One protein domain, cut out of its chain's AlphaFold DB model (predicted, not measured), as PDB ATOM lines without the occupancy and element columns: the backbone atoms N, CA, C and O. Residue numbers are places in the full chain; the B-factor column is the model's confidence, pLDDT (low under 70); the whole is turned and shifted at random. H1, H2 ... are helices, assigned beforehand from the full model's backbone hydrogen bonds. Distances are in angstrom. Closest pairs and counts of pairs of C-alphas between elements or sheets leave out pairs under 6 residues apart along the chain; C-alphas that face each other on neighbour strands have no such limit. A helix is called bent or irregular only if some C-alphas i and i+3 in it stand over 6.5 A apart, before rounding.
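AT A GLANCE: This is residues 110 to 150 of the 162 residues of an uncharacterized protein of Phenylobacterium sp. RIFCSPHIGHO2_01_FULL_70_10 (UniProt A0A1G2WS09). Two helices of nearly equal length, H1 then H2, meet near their ends as an open, flat V, with the tight link between them at the corner. The far parts of both arms stand free, residues 110 to 122 and 139 to 150. The printed part has 41 residues and no named strand, and its class is all helix. It is loose, with a radius of gyration of the C-alphas of 12.0 A, and spans 33 by 28 by 7 A.

IN THESE COORDINATES: H1, residues 113 to 129, begins with C-alpha 113 at (172.512, 132.321, 103.078) and is 24.8 A long from first to last C-alpha. It has a kink of 27 degrees near residue 122. It is neither bent nor irregular, but only just: C-alphas 122 and 125 are 6.4 A apart. H2, residues 131 to 148, is 25.7 A long and ends with C-alpha 148 at (170.291, 112.477, 98.504).

HOW THE PARTS SIT: H1 and H2 touch only at the corner by their link, H1 with residues 124 to 128 alone and H2 with residues 133 to 135 alone. Their closest C-alphas, those of Ala 127 and Gly 134, are 4.0 A apart. They run opposite ways at a steep tilt of 43 degrees. Every O i to N i+4 pair is within hydrogen-bond range in H2, and 11 of 13 in H1.

THE WHOLE: The C-alphas of Leu 129 and Leu 150, the two farthest apart, are 33.8 A apart. The printed part has no cut. Its mean pLDDT is 91.1, and no printed residue is under 70.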
ATOM      1  N   PRO A 110     175.359 127.390  96.795       77.12
ATOM      2  CA  PRO A 110     175.872 128.736  96.977       77.12
ATOM      3  C   PRO A 110     176.464 128.899  98.388       77.12
ATOM      4  O   PRO A 110     175.913 128.362  99.350       77.12
ATOM      5  N   PRO A 111     177.570 129.649  98.532       75.31
ATOM      6  CA  PRO A 111     178.298 129.750  99.797       75.31
ATOM      7  C   PRO A 111     177.596 130.627 100.845       75.31
ATOM      8  O   PRO A 111     178.013 130.636 101.998       75.31
ATOM      9  N   SER A 112     176.559 131.390 100.471       86.69
ATOM     10  CA  SER A 112     175.926 132.376 101.351       86.69
ATOM     11  C   SER A 112     174.423 132.156 101.515       86.69
ATOM     12  O   SER A 112     173.692 131.902 100.558       86.69
ATOM     13  N   LEU A 113     173.940 132.357 102.746       86.06
ATOM     14  CA  LEU A 113     172.512 132.321 103.078       86.06
ATOM     15  C   LEU A 113     171.715 133.402 102.325       86.06
ATOM     16  O   LEU A 113     170.548 133.208 101.995       86.06
ATOM     17  N   ARG A 114     172.372 134.520 101.980       90.38
ATOM     18  CA  ARG A 114     171.781 135.602 101.180       90.38
ATOM     19  C   ARG A 114     171.283 135.118  99.818       90.38
ATOM     20  O   ARG A 114     170.231 135.570  99.392       90.38
ATOM     21  N   ALA A 115     171.984 134.185  99.168       86.38
ATOM     22  CA  ALA A 115     171.563 133.651  97.872       86.38
ATOM     23  C   ALA A 115     170.253 132.845  97.959       86.38
ATOM     24  O   ALA A 115     169.444 132.867  97.035       86.38
ATOM     25  N   TYR A 116     170.027 132.153  99.078       86.94
ATOM     26  CA  TYR A 116     168.772 131.444  99.324       86.94
ATOM     27  C   TYR A 116     167.630 132.412  99.628       86.94
ATOM     28  O   TYR A 116     166.531 132.233  99.110       86.94
ATOM     29  N   ALA A 117     167.895 133.465 100.405       90.69
ATOM     30  CA  ALA A 117     166.908 134.503 100.688       90.69
ATOM     31  C   ALA A 117     166.473 135.249  99.416       90.69
ATOM     32  O   ALA A 117     165.278 135.440  99.206       90.69
ATOM     33  N   THR A 118     167.411 135.619  98.536       91.06
ATOM     34  CA  THR A 118     167.071 136.277  97.263       91.06
ATOM     35  C   THR A 118     166.289 135.353  96.336       91.06
ATOM     36  O   THR A 118     165.313 135.791  95.733       91.06
ATOM     37  N   ALA A 119     166.660 134.072  96.250       89.19
ATOM     38  CA  ALA A 119     165.892 133.092  95.489       89.19
ATOM     39  C   ALA A 119     164.470 132.932  96.050       89.19
ATOM     40  O   ALA A 119     163.508 132.989  95.292       89.19
ATOM     41  N   GLY A 120     164.323 132.800  97.372       91.94
ATOM     42  CA  GLY A 120     163.020 132.697  98.033       91.94
ATOM     43  C   GLY A 120     162.139 133.927  97.807       91.94
ATOM     44  O   GLY A 120     160.962 133.774  97.492       91.94
ATOM     45  N   LEU A 121     162.715 135.132  97.883       96.06
ATOM     46  CA  LEU A 121     162.003 136.391  97.642       96.06
ATOM     47  C   LEU A 121     161.396 136.462  96.234       96.06
ATOM     48  O   LEU A 121     160.311 137.007  96.067       96.06
ATOM     49  N   VAL A 122     162.082 135.909  95.232       92.81
ATOM     50  CA  VAL A 122     161.593 135.881  93.846       92.81
ATOM     51  C   VAL A 122     160.621 134.722  93.624       92.81
ATOM     52  O   VAL A 122     159.577 134.893  93.001       92.81
ATOM     53  N   VAL A 123     160.946 133.533  94.129       93.69
ATOM     54  CA  VAL A 123     160.219 132.299  93.816       93.69
ATOM     55  C   VAL A 123     158.897 132.190  94.574       93.69
ATOM     56  O   VAL A 123     157.917 131.739  93.989       93.69
ATOM     57  N   LEU A 124     158.834 132.595  95.848       95.50
ATOM     58  CA  LEU A 124     157.630 132.409  96.669       95.50
ATOM     59  C   LEU A 124     156.408 133.184  96.148       95.50
ATOM     60  O   LEU A 124     155.348 132.568  96.033       95.50
ATOM     61  N   PRO A 125     156.510 134.475  95.765       96.81
ATOM     62  CA  PRO A 125     155.375 135.185  95.177       96.81
ATOM     63  C   PRO A 125     154.900 134.542  93.870       96.81
ATOM     64  O   PRO A 125     153.700 134.406  93.650       96.81
ATOM     65  N   ILE A 126     155.834 134.088  93.025       94.88
ATOM     66  CA  ILE A 126     155.509 133.408  91.763       94.88
ATOM     67  C   ILE A 126     154.798 132.082  92.040       94.88
ATOM     68  O   ILE A 126     153.791 131.793  91.406       94.88
ATOM     69  N   ALA A 127     155.282 131.295  93.000       95.38
ATOM     70  CA  ALA A 127     154.665 130.031  93.390       95.38
ATOM     71  C   ALA A 127     153.252 130.216  93.964       95.38
ATOM     72  O   ALA A 127     152.399 129.358  93.753       95.38
ATOM     73  N   LEU A 128     152.998 131.329  94.662       95.50
ATOM     74  CA  LEU A 128     151.676 131.657  95.197       95.50
ATOM     75  C   LEU A 128     150.700 132.087  94.096       95.50
ATOM     76  O   LEU A 128     149.551 131.654  94.093       95.50
ATOM     77  N   LEU A 129     151.159 132.914  93.152       95.19
ATOM     78  CA  LEU A 129     150.350 133.361  92.013       95.19
ATOM     79  C   LEU A 129     150.106 132.237  90.994       95.19
ATOM     80  O   LEU A 129     149.039 132.169  90.391       95.19
ATOM     81  N   TYR A 130     151.080 131.342  90.825       93.50
ATOM     82  CA  TYR A 130     151.042 130.218  89.895       93.50
ATOM     83  C   TYR A 130     151.229 128.901  90.662       93.50
ATOM     84  O   TYR A 130     152.332 128.341  90.678       93.50
ATOM     85  N   PRO A 131     150.161 128.357  91.278       93.75
ATOM     86  CA  PRO A 131     150.260 127.220  92.196       93.75
ATOM     87  C   PRO A 131     150.868 125.972  91.551       93.75
ATOM     88  O   PRO A 131     151.569 125.212  92.216       93.75
ATOM     89  N   LEU A 132     150.679 125.779  90.243       96.25
ATOM     90  CA  LEU A 132     151.290 124.667  89.517       96.25
ATOM     91  C   LEU A 132     152.826 124.789  89.438       96.25
ATOM     92  O   LEU A 132     153.536 123.788  89.550       96.25
ATOM     93  N   VAL A 133     153.361 126.009  89.317       94.81
ATOM     94  CA  VAL A 133     154.811 126.268  89.394       94.81
ATOM     95  C   VAL A 133     155.326 125.944  90.798       94.81
ATOM     96  O   VAL A 133     156.340 125.264  90.944       94.81
ATOM     97  N   GLY A 134     154.600 126.359  91.839       95.31
ATOM     98  CA  GLY A 134     154.927 126.004  93.222       95.31
ATOM     99  C   GLY A 134     154.933 124.491  93.464       95.31
ATOM    100  O   GLY A 134     155.889 123.955  94.022       95.31
ATOM    101  N   ALA A 135     153.902 123.792  92.985       96.75
ATOM    102  CA  ALA A 135     153.761 122.347  93.130       96.75
ATOM    103  C   ALA A 135     154.880 121.575  92.410       96.75
ATOM    104  O   ALA A 135     155.466 120.656  92.982       96.75
ATOM    105  N   THR A 136     155.223 121.964  91.179       96.06
ATOM    106  CA  THR A 136     156.322 121.333  90.427       96.06
ATOM    107  C   THR A 136     157.682 121.561  91.085       96.06
ATOM    108  O   THR A 136     158.480 120.624  91.170       96.06
ATOM    109  N   LEU A 137     157.935 122.757  91.626       93.50
ATOM    110  CA  LEU A 137     159.156 123.034  92.381       93.50
ATOM    111  C   LEU A 137     159.228 122.206  93.671       93.50
ATOM    112  O   LEU A 137     160.272 121.621  93.963       93.50
ATOM    113  N   ALA A 138     158.127 122.118  94.420       94.88
ATOM    114  CA  ALA A 138     158.043 121.278  95.613       94.88
ATOM    115  C   ALA A 138     158.320 119.803  95.275       94.88
ATOM    116  O   ALA A 138     159.129 119.163  95.945       94.88
ATOM    117  N   GLY A 139     157.736 119.293  94.186       96.38
ATOM    118  CA  GLY A 139     158.008 117.947  93.680       96.38
ATOM    119  C   GLY A 139     159.484 117.727  93.334       96.38
ATOM    120  O   GLY A 139     160.073 116.733  93.757       96.38
ATOM    121  N   ALA A 140     160.119 118.673  92.638       91.31
ATOM    122  CA  ALA A 140     161.547 118.598  92.325       91.31
ATOM    123  C   ALA A 140     162.423 118.571  93.591       91.31
ATOM    124  O   ALA A 140     163.356 117.769  93.675       91.31
ATOM    125  N   LEU A 141     162.103 119.392  94.599       90.56
ATOM    126  CA  LEU A 141     162.803 119.400  95.889       90.56
ATOM    127  C   LEU A 141     162.615 118.090  96.660       90.56
ATOM    128  O   LEU A 141     163.563 117.598  97.271       90.56
ATOM    129  N   MET A 142     161.418 117.502  96.616       94.62
ATOM    130  CA  MET A 142     161.153 116.195  97.222       94.62
ATOM    131  C   MET A 142     161.978 115.089  96.560       94.62
ATOM    132  O   MET A 142     162.581 114.276  97.261       94.62
ATOM    133  N   ILE A 143     162.044 115.075  95.224       92.38
ATOM    134  CA  ILE A 143     162.867 114.121  94.469       92.38
ATOM    135  C   ILE A 143     164.344 114.296  94.830       92.38
ATOM    136  O   ILE A 143     165.014 113.314  95.146       92.38
ATOM    137  N   ASP A 144     164.848 115.531  94.843       87.75
ATOM    138  CA  ASP A 144     166.240 115.818  95.203       87.75
ATOM    139  C   ASP A 144     166.563 115.364  96.639       87.75
ATOM    140  O   ASP A 144     167.586 114.717  96.879       87.75
ATOM    141  N   ALA A 145     165.655 115.608  97.589       88.50
ATOM    142  CA  ALA A 145     165.794 115.151  98.969       88.50
ATOM    143  C   ALA A 145     165.798 113.617  99.088       88.50
ATOM    144  O   ALA A 145     166.552 113.071  99.894       88.50
ATOM    145  N   LEU A 146     164.986 112.916  98.291       91.06
ATOM    146  CA  LEU A 146     164.946 111.455  98.273       91.06
ATOM    147  C   LEU A 146     166.220 110.859  97.656       91.06
ATOM    148  O   LEU A 146     166.809 109.945  98.230       91.06
ATOM    149  N   VAL A 147     166.694 111.410  96.534       87.25
ATOM    150  CA  VAL A 147     167.929 110.967  95.866       87.25
ATOM    151  C   VAL A 147     169.148 111.152  96.770       87.25
ATOM    152  O   VAL A 147     170.013 110.280  96.819       87.25
ATOM    153  N   GLN A 148     169.210 112.246  97.538       83.12
ATOM    154  CA  GLN A 148     170.291 112.477  98.504       83.12
ATOM    155  C   GLN A 148     170.321 111.457  99.656       83.12
ATOM    156  O   GLN A 148     171.372 111.285 100.270       83.12
ATOM    157  N   ARG A 149     169.204 110.776  99.947       85.12
ATOM    158  CA  ARG A 149     169.115 109.744 100.995       85.12
ATOM    159  C   ARG A 149     169.546 108.351 100.523       85.12
ATOM    160  O   ARG A 149     169.714 107.471 101.361       85.12
ATOM    161  N   LEU A 150     169.734 108.132  99.219       82.75
ATOM    162  CA  LEU A 150     170.191 106.843  98.697       82.75
ATOM    163  C   LEU A 150     171.684 106.620  99.023       82.75
ATOM    164  O   LEU A 150     172.498 107.527  98.812       82.75
TER     165      LEU A 150